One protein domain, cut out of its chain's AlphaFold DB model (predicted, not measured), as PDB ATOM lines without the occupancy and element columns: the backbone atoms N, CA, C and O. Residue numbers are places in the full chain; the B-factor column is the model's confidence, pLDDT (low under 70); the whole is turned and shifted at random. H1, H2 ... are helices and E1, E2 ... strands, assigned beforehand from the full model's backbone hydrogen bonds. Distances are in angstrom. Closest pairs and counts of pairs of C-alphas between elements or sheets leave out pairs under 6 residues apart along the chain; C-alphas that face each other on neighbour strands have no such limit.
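What this domain is: This is residues 34 to 138 of the 142 residues of an uncharacterized protein of Fibrobacter sp. UWB2 (UniProt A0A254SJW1). The body is a small sandwich of two sheets, E3 E2 E5 E6 and E4 E1 E7, face to face with their strands running at 23 degrees to one another, and from one end of it the helix H1 reaches out as a tail, residues 125 to 138 sticking out free. At the other end lies the long link of residues 92 to 110. The printed part has 105 residues with seven named strands, E1 to E7, followed by one named helix, H1; the larger sheet has the order E3, E2, E5, E6 and is antiparallel, the smaller has the order E4, E1, E7 and is mixed, and the class is mixed, helices and strands. The whole is loose, with a radius of gyration of the C-alphas of 17.1 A, and spans 62 by 28 by 21 A, the tail adding to the length of a body of 42 by 26 by 20 A.

Where its parts are: In the larger sheet, E3 is residues 53 to 59, E2 residues 46 to 50, E5 residues 73 to 80, 23.3 A long, and E6 residues 83 to 91, 24.1 A. In the smaller sheet, E4 is residues 61 to 67 and E1 residues 34 to 40, each 19.6 A, and E7 is residues 111 to 114. E1 begins at C-alpha 34, (-30.340, 23.178, 48.345). H1, residues 118 to 138, is 29.8 A long and ends at C-alpha 138, (-26.870, 52.450, 4.377).

How they stand to each other: The larger sheet is strongly twisted, with edge strands E3 and E6. E5 and E6 form a hairpin, with N 76 and O 88 2.8 A apart. E2 and E5 are antiparallel, with N 47 and O 79 at 2.8 A. E2 and E3 form a hairpin, with N 48 and O 56 at 2.9 A. In the smaller sheet E1 is antiparallel to E4, N 36 and O 64 being 2.8 A apart, and parallel to E7, N 39 and O 112 being 2.8 A apart. The sandwich, two sheets face to face, has its facing parts 9.0 A centre to centre and their best planes 15 degrees apart. The closest C-alphas of E3 and E4 are those of Cys 56 and Cys 62, 5.9 A. H1 is on the larger sheet but only grazes it, with residues 118 to 124; its closest C-alphas with E6 are those of Ile 120 and Tyr 85, 6.2 A. H1 is not on the smaller sheet. In H1 every O i to N i+4 pair is within hydrogen-bond range.

The domain as a whole: The C-alphas farthest apart are those of Gln 102 and Asn 138, 62.8 A. The printed part has no cut. The link E6 to E7, 19 residues, is long; the other links are tight. Mean pLDDT of the printed part is 86.8, and residues 94 to 103 are under 70.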
ATOM      1  N   GLN A  34     -29.317  23.476  49.326       86.94
ATOM      2  CA  GLN A  34     -30.340  23.178  48.345       86.94
ATOM      3  C   GLN A  34     -29.879  23.710  46.997       86.94
ATOM      4  O   GLN A  34     -29.576  24.890  46.849       86.94
ATOM      5  N   THR A  35     -29.827  22.841  45.991       90.69
ATOM      6  CA  THR A  35     -29.549  23.276  44.620       90.69
ATOM      7  C   THR A  35     -30.856  23.646  43.929       90.69
ATOM      8  O   THR A  35     -31.766  22.822  43.829       90.69
ATOM      9  N   ILE A  36     -30.933  24.874  43.427       91.94
ATOM     10  CA  ILE A  36     -32.060  25.420  42.673       91.94
ATOM     11  C   ILE A  36     -31.635  25.569  41.213       91.94
ATOM     12  O   ILE A  36     -30.722  26.329  40.892       91.94
ATOM     13  N   SER A  37     -32.300  24.839  40.322       95.19
ATOM     14  CA  SER A  37     -32.081  24.915  38.880       95.19
ATOM     15  C   SER A  37     -32.969  25.994  38.266       95.19
ATOM     16  O   SER A  37     -34.188  25.851  38.209       95.19
ATOM     17  N   ILE A  38     -32.360  27.083  37.818       95.12
ATOM     18  CA  ILE A  38     -33.008  28.214  37.157       95.12
ATOM     19  C   ILE A  38     -32.950  27.979  35.649       95.12
ATOM     20  O   ILE A  38     -31.867  27.770  35.106       95.12
ATOM     21  N   LYS A  39     -34.093  28.010  34.966       95.94
ATOM     22  CA  LYS A  39     -34.207  27.736  33.529       95.94
ATOM     23  C   LYS A  39     -34.894  28.882  32.802       95.94
ATOM     24  O   LYS A  39     -35.878  29.415  33.313       95.94
ATOM     25  N   SER A  40     -34.423  29.217  31.605       95.06
ATOM     26  CA  SER A  40     -35.174  30.085  30.700       95.06
ATOM     27  C   SER A  40     -36.378  29.332  30.144       95.06
ATOM     28  O   SER A  40     -36.230  28.226  29.623       95.06
ATOM     29  N   GLY A  41     -37.565  29.921  30.244       93.69
ATOM     30  CA  GLY A  41     -38.793  29.311  29.731       93.69
ATOM     31  C   GLY A  41     -38.866  29.234  28.205       93.69
ATOM     32  O   GLY A  41     -39.430  28.290  27.655       93.69
ATOM     33  N   ASP A  42     -38.191  30.156  27.512       93.75
ATOM     34  CA  ASP A  42     -38.119  30.193  26.047       93.75
ATOM     35  C   ASP A  42     -36.964  29.362  25.451       93.75
ATOM     36  O   ASP A  42     -36.816  29.307  24.230       93.75
ATOM     37  N   GLY A  43     -36.131  28.738  26.294       92.31
ATOM     38  CA  GLY A  43     -34.955  27.967  25.874       92.31
ATOM     39  C   GLY A  43     -33.804  28.794  25.283       92.31
ATOM     40  O   GLY A  43     -32.817  28.223  24.816       92.31
ATOM     41  N   GLU A  44     -33.891  30.127  25.280       94.19
ATOM     42  CA  GLU A  44     -32.784  30.974  24.849       94.19
ATOM     43  C   GLU A  44     -31.741  31.165  25.962       94.19
ATOM     44  O   GLU A  44     -31.971  30.911  27.144       94.19
ATOM     45  N   LYS A  45     -30.559  31.650  25.565       96.00
ATOM     46  CA  LYS A  45     -29.432  31.876  26.471       96.00
ATOM     47  C   LYS A  45     -29.431  33.289  27.046       96.00
ATOM     48  O   LYS A  45     -29.596  34.273  26.311       96.00
ATOM     49  N   TYR A  46     -29.178  33.374  28.347       97.00
ATOM     50  CA  TYR A  46     -29.119  34.611  29.119       97.00
ATOM     51  C   TYR A  46     -27.985  34.562  30.150       97.00
ATOM     52  O   TYR A  46     -27.407  33.513  30.443       97.00
ATOM     53  N   ASP A  47     -27.668  35.730  30.691       97.81
ATOM     54  CA  ASP A  47     -26.832  35.900  31.866       97.81
ATOM     55  C   ASP A  47     -27.745  35.969  33.097       97.81
ATOM     56  O   ASP A  47     -28.624  36.834  33.182       97.81
ATOM     57  N   PHE A  48     -27.536  35.065  34.051       96.81
ATOM     58  CA  PHE A  48     -28.297  35.004  35.295       96.81
ATOM     59  C   PHE A  48     -27.488  35.622  36.427       96.81
ATOM     60  O   PHE A  48     -26.356  35.206  36.694       96.81
ATOM     61  N   TYR A  49     -28.086  36.590  37.115       97.06
ATOM     62  CA  TYR A  49     -27.508  37.227  38.288       97.06
ATOM     63  C   TYR A  49     -28.361  36.921  39.510       97.06
ATOM     64  O   TYR A  49     -29.586  37.004  39.451       97.06
ATOM     65  N   ILE A  50     -27.693  36.629  40.618       94.44
ATOM     66  CA  ILE A  50     -28.294  36.418  41.930       94.44
ATOM     67  C   ILE A  50     -27.774  37.505  42.860       94.44
ATOM     68  O   ILE A  50     -26.562  37.696  42.958       94.44
ATOM     69  N   GLU A  51     -28.674  38.248  43.507       91.75
ATOM     70  CA  GLU A  51     -28.309  39.369  44.392       91.75
ATOM     71  C   GLU A  51     -27.356  40.373  43.711       91.75
ATOM     72  O   GLU A  51     -26.377  40.850  44.283       91.75
ATOM     73  N   GLY A  52     -27.595  40.633  42.420       91.69
ATOM     74  CA  GLY A  52     -26.779  41.533  41.600       91.69
ATOM     75  C   GLY A  52     -25.420  40.973  41.156       91.69
ATOM     76  O   GLY A  52     -24.718  41.638  40.397       91.69
ATOM     77  N   LYS A  53     -25.044  39.754  41.561       95.25
ATOM     78  CA  LYS A  53     -23.788  39.099  41.159       95.25
ATOM     79  C   LYS A  53     -24.027  38.114  40.025       95.25
ATOM     80  O   LYS A  53     -24.971  37.334  40.079       95.25
ATOM     81  N   LEU A  54     -23.157  38.130  39.017       96.25
ATOM     82  CA  LEU A  54     -23.213  37.170  37.914       96.25
ATOM     83  C   LEU A  54     -22.992  35.756  38.460       96.25
ATOM     84  O   LEU A  54     -21.947  35.488  39.052       96.25
ATOM     85  N   LEU A  55     -23.957  34.868  38.235       94.94
ATOM     86  CA  LEU A  55     -23.861  33.458  38.605       94.94
ATOM     87  C   LEU A  55     -23.504  32.601  37.388       94.94
ATOM     88  O   LEU A  55     -22.509  31.881  37.411       94.94
ATOM     89  N   CYS A  56     -24.282  32.712  36.308       95.50
ATOM     90  CA  CYS A  56     -24.024  32.007  35.054       95.50
ATOM     91  C   CYS A  56     -24.108  32.965  33.869       95.50
ATOM     92  O   CYS A  56     -24.947  33.864  33.847       95.50
ATOM     93  N   LYS A  57     -23.266  32.736  32.860       96.81
ATOM     94  CA  LYS A  57     -23.188  33.555  31.649       96.81
ATOM     95  C   LYS A  57     -23.625  32.753  30.429       96.81
ATOM     96  O   LYS A  57     -23.181  31.620  30.267       96.81
ATOM     97  N   ASN A  58     -24.417  33.369  29.555       96.69
ATOM     98  CA  ASN A  58     -24.827  32.845  28.252       96.69
ATOM     99  C   ASN A  58     -25.292  31.376  28.294       96.69
ATOM    100  O   ASN A  58     -24.796  30.527  27.548       96.69
ATOM    101  N   THR A  59     -26.243  31.081  29.174       96.44
ATOM    102  CA  THR A  59     -26.816  29.743  29.360       96.44
ATOM    103  C   THR A  59     -28.338  29.823  29.432       96.44
ATOM    104  O   THR A  59     -28.890  30.873  29.746       96.44
ATOM    105  N   ASP A  60     -29.018  28.736  29.105       95.38
ATOM    106  CA  ASP A  60     -30.463  28.544  29.268       95.38
ATOM    107  C   ASP A  60     -30.803  27.896  30.622       95.38
ATOM    108  O   ASP A  60     -31.927  28.023  31.103       95.38
ATOM    109  N   VAL A  61     -29.826  27.248  31.270       95.88
ATOM    110  CA  VAL A  61     -29.951  26.642  32.605       95.88
ATOM    111  C   VAL A  61     -28.800  27.082  33.511       95.88
ATOM    112  O   VAL A  61     -27.634  27.047  33.114       95.88
ATOM    113  N   CYS A  62     -29.111  27.465  34.746       94.69
ATOM    114  CA  CYS A  62     -28.153  27.890  35.759       94.69
ATOM    115  C   CYS A  62     -28.493  27.276  37.118       94.69
ATOM    116  O   CYS A  62     -29.633  27.350  37.564       94.69
ATOM    117  N   ASN A  63     -27.513  26.681  37.797       94.88
ATOM    118  CA  ASN A  63     -27.724  26.088  39.116       94.88
ATOM    119  C   ASN A  63     -27.216  27.040  40.202       94.88
ATOM    120  O   ASN A  63     -26.038  27.394  40.223       94.88
ATOM    121  N   TYR A  64     -28.106  27.426  41.108       93.12
ATOM    122  CA  TYR A  64     -27.807  28.213  42.297       93.12
ATOM    123  C   TYR A  64     -27.778  27.294  43.521       93.12
ATOM    124  O   TYR A  64     -28.705  26.512  43.728       93.12
ATOM    125  N   ILE A  65     -26.717  27.369  44.323       92.00
ATOM    126  CA  ILE A  65     -26.608  26.624  45.581       92.00
ATOM    127  C   ILE A  65     -27.020  27.570  46.705       92.00
ATOM    128  O   ILE A  65     -26.313  28.535  46.998       92.00
ATOM    129  N   HIS A  66     -28.170  27.287  47.305       90.00
ATOM    130  CA  HIS A  66     -28.685  27.988  48.472       90.00
ATOM    131  C   HIS A  66     -28.228  27.297  49.750       90.00
ATOM    132  O   HIS A  66     -28.217  26.066  49.832       90.00
ATOM    133  N   ASP A  67     -27.880  28.099  50.745       87.44
ATOM    134  CA  ASP A  67     -27.547  27.627  52.081       87.44
ATOM    135  C   ASP A  67     -28.825  27.559  52.928       87.44
ATOM    136  O   ASP A  67     -29.438  28.593  53.201       87.44
ATOM    137  N   ALA A  68     -29.230  26.358  53.349       78.19
ATOM    138  CA  ALA A  68     -30.427  26.139  54.162       78.19
ATOM    139  C   ALA A  68     -30.255  26.582  55.628       78.19
ATOM    140  O   ALA A  68     -31.185  26.430  56.425       78.19
ATOM    141  N   ASP A  69     -29.118  27.182  55.985       81.88
ATOM    142  CA  ASP A  69     -28.971  27.956  57.220       81.88
ATOM    143  C   ASP A  69     -29.437  29.412  57.050       81.88
ATOM    144  O   ASP A  69     -29.668  30.122  58.034       81.88
ATOM    145  N   THR A  70     -29.640  29.862  55.808       83.94
ATOM    146  CA  THR A  70     -30.090  31.222  55.489       83.94
ATOM    147  C   THR A  70     -31.524  31.240  54.952       83.94
ATOM    148  O   THR A  70     -31.923  30.328  54.223       83.94
ATOM    149  N   PRO A  71     -32.332  32.275  55.266       86.94
ATOM    150  CA  PRO A  71     -33.663  32.428  54.687       86.94
ATOM    151  C   PRO A  71     -33.608  32.443  53.159       86.94
ATOM    152  O   PRO A  71     -32.839  33.207  52.575       86.94
ATOM    153  N   CYS A  72     -34.462  31.660  52.499       87.38
ATOM    154  CA  CYS A  72     -34.573  31.692  51.048       87.38
ATOM    155  C   CYS A  72     -35.247  32.995  50.611       87.38
ATOM    156  O   CYS A  72     -36.475  33.103  50.599       87.38
ATOM    157  N   ARG A  73     -34.432  33.999  50.287       88.56
ATOM    158  CA  ARG A  73     -34.836  35.311  49.774       88.56
ATOM    159  C   ARG A  73     -33.827  35.722  48.724       88.56
ATOM    160  O   ARG A  73     -32.736  36.164  49.064       88.56
ATOM    161  N   VAL A  74     -34.184  35.500  47.467       89.62
ATOM    162  CA  VAL A  74     -33.248  35.589  46.352       89.62
ATOM    163  C   VAL A  74     -33.820  36.485  45.262       89.62
ATOM    164  O   VAL A  74     -34.860  36.188  44.680       89.62
ATOM    165  N   SER A  75     -33.142  37.585  44.967       93.06
ATOM    166  CA  SER A  75     -33.401  38.447  43.821       93.06
ATOM    167  C   SER A  75     -32.635  37.926  42.607       93.06
ATOM    168  O   SER A  75     -31.404  37.864  42.611       93.06
ATOM    169  N   ILE A  76     -33.368  37.590  41.550       95.56
ATOM    170  CA  ILE A  76     -32.841  36.999  40.320       95.56
ATOM    171  C   ILE A  76     -33.036  37.979  39.166       95.56
ATOM    172  O   ILE A  76     -34.154  38.428  38.903       95.56
ATOM    173  N   LEU A  77     -31.956  38.290  38.451       97.06
ATOM    174  CA  LEU A  77     -31.998  39.070  37.214       97.06
ATOM    175  C   LEU A  77     -31.597  38.187  36.038       97.06
ATOM    176  O   LEU A  77     -30.579  37.497  36.086       97.06
ATOM    177  N   MET A  78     -32.374  38.261  34.964       97.00
ATOM    178  CA  MET A  78     -32.081  37.614  33.690       97.00
ATOM    179  C   MET A  78     -31.762  38.694  32.662       97.00
ATOM    180  O   MET A  78     -32.621  39.517  32.329       97.00
ATOM    181  N   LYS A  79     -30.519  38.724  32.181       97.19
ATOM    182  CA  LYS A  79     -30.005  39.767  31.284       97.19
ATOM    183  C   LYS A  79     -29.420  39.181  30.003       97.19
ATOM    184  O   LYS A  79     -29.057  38.012  29.947       97.19
ATOM    185  N   ARG A  80     -29.277  40.012  28.975       95.00
ATOM    186  CA  ARG A  80     -28.449  39.722  27.796       95.00
ATOM    187  C   ARG A  80     -27.755  41.013  27.381       95.00
ATOM    188  O   ARG A  80     -28.410  41.935  26.895       95.00
ATOM    189  N   GLY A  81     -26.446  41.085  27.612       91.38
ATOM    190  CA  GLY A  81     -25.727  42.359  27.559       91.38
ATOM    191  C   GLY A  81     -26.298  43.341  28.588       91.38
ATOM    192  O   GLY A  81     -26.525  42.976  29.744       91.38
ATOM    193  N   ASP A  82     -26.591  44.565  28.157       92.12
ATOM    194  CA  ASP A  82     -27.103  45.619  29.044       92.12
ATOM    195  C   ASP A  82     -28.611  45.525  29.314       92.12
ATOM    196  O   ASP A  82     -29.117  46.142  30.253       92.12
ATOM    197  N   VAL A  83     -29.337  44.710  28.545       95.00
ATOM    198  CA  VAL A  83     -30.795  44.604  28.644       95.00
ATOM    199  C   VAL A  83     -31.193  43.605  29.724       95.00
ATOM    200  O   VAL A  83     -30.731  42.463  29.737       95.00
ATOM    201  N   THR A  84     -32.099  44.025  30.606       95.94
ATOM    202  CA  THR A  84     -32.728  43.151  31.602       95.94
ATOM    203  C   THR A  84     -34.050  42.637  31.053       95.94
ATOM    204  O   THR A  84     -34.974  43.415  30.850       95.94
ATOM    205  N   TYR A  85     -34.136  41.332  30.812       95.38
ATOM    206  CA  TYR A  85     -35.338  40.672  30.296       95.38
ATOM    207  C   TYR A  85     -36.307  40.295  31.410       95.38
ATOM    208  O   TYR A  85     -37.506  40.198  31.167       95.38
ATOM    209  N   ARG A  86     -35.812  40.069  32.631       95.12
ATOM    210  CA  ARG A  86     -36.658  39.812  33.798       95.12
ATOM    211  C   ARG A  86     -35.933  40.158  35.094       95.12
ATOM    212  O   ARG A  86     -34.740  39.897  35.230       95.12
ATOM    213  N   HIS A  87     -36.690  40.674  36.057       94.56
ATOM    214  CA  HIS A  87     -36.330  40.722  37.473       94.56
ATOM    215  C   HIS A  87     -37.399  39.962  38.262       94.56
ATOM    216  O   HIS A  87     -38.592  40.110  37.989       94.56
ATOM    217  N   MET A  88     -36.985  39.090  39.178       91.06
ATOM    218  CA  MET A  88     -37.887  38.265  39.980       91.06
ATOM    219  C   MET A  88     -37.363  38.133  41.407       91.06
ATOM    220  O   MET A  88     -36.164  37.975  41.622       91.06
ATOM    221  N   LEU A  89     -38.283  38.143  42.368       91.00
ATOM    222  CA  LEU A  89     -38.025  37.783  43.755       91.00
ATOM    223  C   LEU A  89     -38.458  36.328  43.967       91.00
ATOM    224  O   LEU A  89     -39.616  35.982  43.742       91.00
ATOM    225  N   TYR A  90     -37.518  35.474  44.354       88.06
ATOM    226  CA  TYR A  90     -37.720  34.055  44.620       88.06
ATOM    227  C   TYR A  90     -37.561  33.766  46.116       88.06
ATOM    228  O   TYR A  90     -36.714  34.362  46.785       88.06
ATOM    229  N   GLY A  91     -38.386  32.866  46.649       87.31
ATOM    230  CA  GLY A  91     -38.406  32.528  48.072       87.31
ATOM    231  C   GLY A  91     -39.450  33.302  48.883       87.31
ATOM    232  O   GLY A  91     -40.460  33.757  48.347       87.31
ATOM    233  N   TYR A  92     -39.235  33.415  50.192       85.06
ATOM    234  CA  TYR A  92     -40.211  33.945  51.144       85.06
ATOM    235  C   TYR A  92     -39.958  35.419  51.461       85.06
ATOM    236  O   TYR A  92     -39.206  35.769  52.379       85.06
ATOM    237  N   TRP A  93     -40.643  36.279  50.714       75.81
ATOM    238  CA  TRP A  93     -40.658  37.725  50.905       75.81
ATOM    239  C   TRP A  93     -41.895  38.088  51.729       75.81
ATOM    240  O   TRP A  93     -43.014  37.748  51.355       75.81
ATOM    241  N   GLY A  94     -41.694  38.684  52.902       64.69
ATOM    242  CA  GLY A  94     -42.808  39.106  53.746       64.69
ATOM    243  C   GLY A  94     -43.331  40.471  53.310       64.69
ATOM    244  O   GLY A  94     -42.538  41.397  53.175       64.69
ATOM    245  N   GLU A  95     -44.648  40.612  53.178       51.84
ATOM    246  CA  GLU A  95     -45.342  41.901  53.249       51.84
ATOM    247  C   GLU A  95     -46.495  41.769  54.254       51.84
ATOM    248  O   GLU A  95     -47.418  40.982  54.045       51.84
ATOM    249  N   GLY A  96     -46.431  42.507  55.370       48.97
ATOM    250  CA  GLY A  96     -47.431  42.437  56.445       48.97
ATOM    251  C   GLY A  96     -47.373  41.150  57.287       48.97
ATOM    252  O   GLY A  96     -46.870  40.119  56.853       48.97
ATOM    253  N   ASP A  97     -47.871  41.230  58.524       41.53
ATOM    254  CA  ASP A  97     -47.521  40.422  59.714       41.53
ATOM    255  C   ASP A  97     -47.525  38.875  59.656       41.53
ATOM    256  O   ASP A  97     -47.307  38.248  60.694       41.53
ATOM    257  N   LYS A  98     -47.778  38.190  58.535       49.75
ATOM    258  CA  LYS A  98     -47.914  36.719  58.547       49.75
ATOM    259  C   LYS A  98     -47.445  36.031  57.269       49.75
ATOM    260  O   LYS A  98     -48.261  35.568  56.483       49.75
ATOM    261  N   VAL A  99     -46.137  35.803  57.150       51.19
ATOM    262  CA  VAL A  99     -45.623  34.611  56.449       51.19
ATOM    263  C   VAL A  99     -44.494  34.003  57.279       51.19
ATOM    264  O   VAL A  99     -43.319  34.259  57.043       51.19
ATOM    265  N   TYR A 100     -44.865  33.187  58.267       48.12
ATOM    266  CA  TYR A 100     -43.933  32.315  58.984       48.12
ATOM    267  C   TYR A 100     -44.191  30.873  58.545       48.12
ATOM    268  O   TYR A 100     -44.887  30.110  59.212       48.12
ATOM    269  N   SER A 101     -43.656  30.509  57.376       54.62
ATOM    270  CA  SER A 101     -43.376  29.099  57.087       54.62
ATOM    271  C   SER A 101     -42.410  28.606  58.166       54.62
ATOM    272  O   SER A 101     -41.410  29.271  58.425       54.62
ATOM    273  N   GLN A 102     -42.679  27.458  58.796       55.19
ATOM    274  CA  GLN A 102     -41.770  26.879  59.797       55.19
ATOM    275  C   GLN A 102     -40.367  26.581  59.227       55.19
ATOM    276  O   GLN A 102     -39.431  26.428  60.001       55.19
ATOM    277  N   ASN A 103     -40.203  26.583  57.895       66.38
ATOM    278  CA  ASN A 103     -38.934  26.405  57.192       66.38
ATOM    279  C   ASN A 103     -38.699  27.527  56.164       66.38
ATOM    280  O   ASN A 103     -38.702  27.287  54.959       66.38
ATOM    281  N   MET A 104     -38.484  28.768  56.619       73.25
ATOM    282  CA  MET A 104     -38.130  29.885  55.720       73.25
ATOM    283  C   MET A 104     -36.757  29.719  55.052       73.25
ATOM    284  O   MET A 104     -36.469  30.412  54.079       73.25
ATOM    285  N   ASN A 105     -35.914  28.822  55.567       80.88
ATOM    286  CA  ASN A 105     -34.574  28.618  55.034       80.88
ATOM    287  C   ASN A 105     -34.530  27.707  53.804       80.88
ATOM    288  O   ASN A 105     -33.610  27.814  53.004       80.88
ATOM    289  N   TYR A 106     -35.526  26.840  53.618       81.75
ATOM    290  CA  TYR A 106     -35.628  26.026  52.410       81.75
ATOM    291  C   TYR A 106     -36.410  26.779  51.347       81.75
ATOM    292  O   TYR A 106     -37.509  27.254  51.598       81.75
ATOM    293  N   CYS A 107     -35.875  26.866  50.141       85.00
ATOM    294  CA  CYS A 107     -36.590  27.441  49.020       85.00
ATOM    295  C   CYS A 107     -37.800  26.583  48.618       85.00
ATOM    296  O   CYS A 107     -37.751  25.354  48.729       85.00
ATOM    297  N   PRO A 108     -38.872  27.209  48.089       82.75
ATOM    298  CA  PRO A 108     -40.137  26.542  47.767       82.75
ATOM    299  C   PRO A 108     -40.031  25.458  46.676       82.75
ATOM    300  O   PRO A 108     -41.012  24.767  46.409       82.75
ATOM    301  N   GLY A 109     -38.867  25.283  46.041       83.19
ATOM    302  CA  GLY A 109     -38.584  24.175  45.135       83.19
ATOM    303  C   GLY A 109     -37.115  24.113  44.705       83.19
ATOM    304  O   GLY A 109     -36.335  25.019  44.970       83.19
ATOM    305  N   ASN A 110     -36.750  23.042  43.997       85.88
ATOM    306  CA  ASN A 110     -35.396  22.845  43.448       85.88
ATOM    307  C   ASN A 110     -35.292  23.246  41.967       85.88
ATOM    308  O   ASN A 110     -34.250  23.068  41.342       85.88
ATOM    309  N   SER A 111     -36.378  23.740  41.372       89.75
ATOM    310  CA  SER A 111     -36.418  24.180  39.980       89.75
ATOM    311  C   SER A 111     -37.277  25.431  39.866       89.75
ATOM    312  O   SER A 111     -38.357  25.500  40.449       89.75
ATOM    313  N   LEU A 112     -36.803  26.390  39.082       92.06
ATOM    314  CA  LEU A 112     -37.476  27.641  38.774       92.06
ATOM    315  C   LEU A 112     -37.375  27.890  37.271       92.06
ATOM    316  O   LEU A 112     -36.277  27.922  36.725       92.06
ATOM    317  N   THR A 113     -38.508  28.107  36.615       94.19
ATOM    318  CA  THR A 113     -38.540  28.549  35.218       94.19
ATOM    319  C   THR A 113     -38.855  30.038  35.178       94.19
ATOM    320  O   THR A 113     -39.812  30.487  35.809       94.19
ATOM    321  N   ILE A 114     -38.041  30.804  34.456       93.12
ATOM    322  CA  ILE A 114     -38.176  32.251  34.307       93.12
ATOM    323  C   ILE A 114     -38.503  32.554  32.850       93.12
ATOM    324  O   ILE A 114     -37.702  32.296  31.956       93.12
ATOM    325  N   GLU A 115     -39.678  33.135  32.624       93.94
ATOM    326  CA  GLU A 115     -40.061  33.653  31.313       93.94
ATOM    327  C   GLU A 115     -39.526  35.083  31.131       93.94
ATOM    328  O   GLU A 115     -39.696  35.920  32.035       93.94
ATOM    329  N   PRO A 116     -38.896  35.407  29.987       93.69
ATOM    330  CA  PRO A 116     -38.536  36.782  29.667       93.69
ATOM    331  C   PRO A 116     -39.787  37.647  29.509       93.69
ATOM    332  O   PRO A 116     -40.847  37.187  29.080       93.69
ATOM    333  N   ASP A 117     -39.663  38.936  29.810       94.00
ATOM    334  CA  ASP A 117     -40.730  39.890  29.543       94.00
ATOM    335  C   ASP A 117     -40.974  40.011  28.031       94.00
ATOM    336  O   ASP A 117     -40.099  40.411  27.255       94.00
ATOM    337  N   SER A 118     -42.190  39.656  27.609       90.44
ATOM    338  CA  SER A 118     -42.572  39.637  26.195       90.44
ATOM    339  C   SER A 118     -42.521  41.016  25.526       90.44
ATOM    340  O   SER A 118     -42.279  41.095  24.319       90.44
ATOM    341  N   VAL A 119     -42.727  42.103  26.277       92.94
ATOM    342  CA  VAL A 119     -42.670  43.476  25.756       92.94
ATOM    343  C   VAL A 119     -41.221  43.854  25.491       92.94
ATOM    344  O   VAL A 119     -40.903  44.291  24.383       92.94
ATOM    345  N   ILE A 120     -40.337  43.616  26.462       93.00
ATOM    346  CA  ILE A 120     -38.895  43.871  26.318       93.00
ATOM    347  C   ILE A 120     -38.333  43.038  25.164       93.00
ATOM    348  O   ILE A 120     -37.617  43.562  24.310       93.00
ATOM    349  N   LYS A 121     -38.719  41.759  25.075       92.38
ATOM    350  CA  LYS A 121     -38.285  40.869  23.993       92.38
ATOM    351  C   LYS A 121     -38.681  41.406  22.615       92.38
ATOM    352  O   LYS A 121     -37.815  41.560  21.755       92.38
ATOM    353  N   LYS A 122     -39.948  41.791  22.430       91.75
ATOM    354  CA  LYS A 122     -40.429  42.389  21.172       91.75
ATOM    355  C   LYS A 122     -39.706  43.692  20.828       91.75
ATOM    356  O   LYS A 122     -39.389  43.920  19.663       91.75
ATOM    357  N   GLN A 123     -39.439  44.542  21.818       93.38
ATOM    358  CA  GLN A 123     -38.714  45.796  21.606       93.38
ATOM    359  C   GLN A 123     -37.276  45.549  21.138       93.38
ATOM    360  O   GLN A 123     -36.831  46.178  20.179       93.38
ATOM    361  N   GLU A 124     -36.560  44.615  21.761       92.81
ATOM    362  CA  GLU A 124     -35.188  44.279  21.367       92.81
ATOM    363  C   GLU A 124     -35.116  43.582  20.004       92.81
ATOM    364  O   GLU A 124     -34.225  43.875  19.206       92.81
ATOM    365  N   GLU A 125     -36.073  42.713  19.682       90.25
ATOM    366  CA  GLU A 125     -36.182  42.123  18.345       90.25
ATOM    367  C   GLU A 125     -36.437  43.187  17.271       90.25
ATOM    368  O   GLU A 125     -35.800  43.162  16.217       90.25
ATOM    369  N   ALA A 126     -37.318  44.154  17.541       90.88
ATOM    370  CA  ALA A 126     -37.582  45.263  16.627       90.88
ATOM    371  C   ALA A 126     -36.344  46.150  16.430       90.88
ATOM    372  O   ALA A 126     -36.023  46.503  15.295       90.88
ATOM    373  N   LYS A 127     -35.603  46.459  17.505       90.38
ATOM    374  CA  LYS A 127     -34.334  47.205  17.419       90.38
ATOM    375  C   LYS A 127     -33.302  46.473  16.566       90.38
ATOM    376  O   LYS A 127     -32.662  47.099  15.728       90.38
ATOM    377  N   ARG A 128     -33.166  45.155  16.738       85.44
ATOM    378  CA  ARG A 128     -32.244  44.332  15.937       85.44
ATOM    379  C   ARG A 128     -32.641  44.283  14.468       85.44
ATOM    380  O   ARG A 128     -31.770  44.418  13.617       85.44
ATOM    381  N   LYS A 129     -33.935  44.115  14.171       88.50
ATOM    382  CA  LYS A 129     -34.444  44.138  12.791       88.50
ATOM    383  C   LYS A 129     -34.164  45.478  12.126       88.50
ATOM    384  O   LYS A 129     -33.563  45.493  11.061       88.50
ATOM    385  N   LYS A 130     -34.494  46.580  12.802       87.94
ATOM    386  CA  LYS A 130     -34.220  47.925  12.294       87.94
ATOM    387  C   LYS A 130     -32.724  48.162  12.071       87.94
ATOM    388  O   LYS A 130     -32.344  48.636  11.015       87.94
ATOM    389  N   ALA A 131     -31.869  47.771  13.017       84.12
ATOM    390  CA  ALA A 131     -30.421  47.897  12.853       84.12
ATOM    391  C   ALA A 131     -29.887  47.063  11.673       84.12
ATOM    392  O   ALA A 131     -29.004  47.515  10.951       84.12
ATOM    393  N   ALA A 132     -30.425  45.860  11.452       82.75
ATOM    394  CA  ALA A 132     -30.056  45.029  10.309       82.75
ATOM    395  C   ALA A 132     -30.521  45.635   8.974       82.75
ATOM    396  O   ALA A 132     -29.764  45.607   8.004       82.75
ATOM    397  N   GLU A 133     -31.730  46.200   8.929       82.31
ATOM    398  CA  GLU A 133     -32.252  46.941   7.773       82.31
ATOM    399  C   GLU A 133     -31.414  48.194   7.491       82.31
ATOM    400  O   GLU A 133     -31.013  48.413   6.352       82.31
ATOM    401  N   ASP A 134     -31.069  48.966   8.523       76.00
ATOM    402  CA  ASP A 134     -30.249  50.172   8.393       76.00
ATOM    403  C   ASP A 134     -28.846  49.848   7.847       76.00
ATOM    404  O   ASP A 134     -28.354  50.575   6.985       76.00
ATOM    405  N   VAL A 135     -28.224  48.739   8.273       79.56
ATOM    406  CA  VAL A 135     -26.940  48.256   7.717       79.56
ATOM    407  C   VAL A 135     -27.087  47.805   6.262       79.56
ATOM    408  O   VAL A 135     -26.196  48.051   5.451       79.56
ATOM    409  N   TRP A 136     -28.201  47.159   5.909       71.56
ATOM    410  CA  TRP A 136     -28.477  46.744   4.529       71.56
ATOM    411  C   TRP A 136     -28.694  47.931   3.589       71.56
ATOM    412  O   TRP A 136     -28.241  47.893   2.447       71.56
ATOM    413  N   VAL A 137     -29.387  48.973   4.053       74.31
ATOM    414  CA  VAL A 137     -29.734  50.147   3.241       74.31
ATOM    415  C   VAL A 137     -28.579  51.147   3.166       74.31
ATOM    416  O   VAL A 137     -28.324  51.695   2.096       74.31
ATOM    417  N   ASN A 138     -27.868  51.379   4.272       71.94
ATOM    418  CA  ASN A 138     -26.870  52.450   4.377       71.94
ATOM    419  C   ASN A 138     -25.413  51.952   4.419       71.94
ATOM    420  O   ASN A 138     -24.495  52.770   4.448       71.94
TER     421      ASN A 138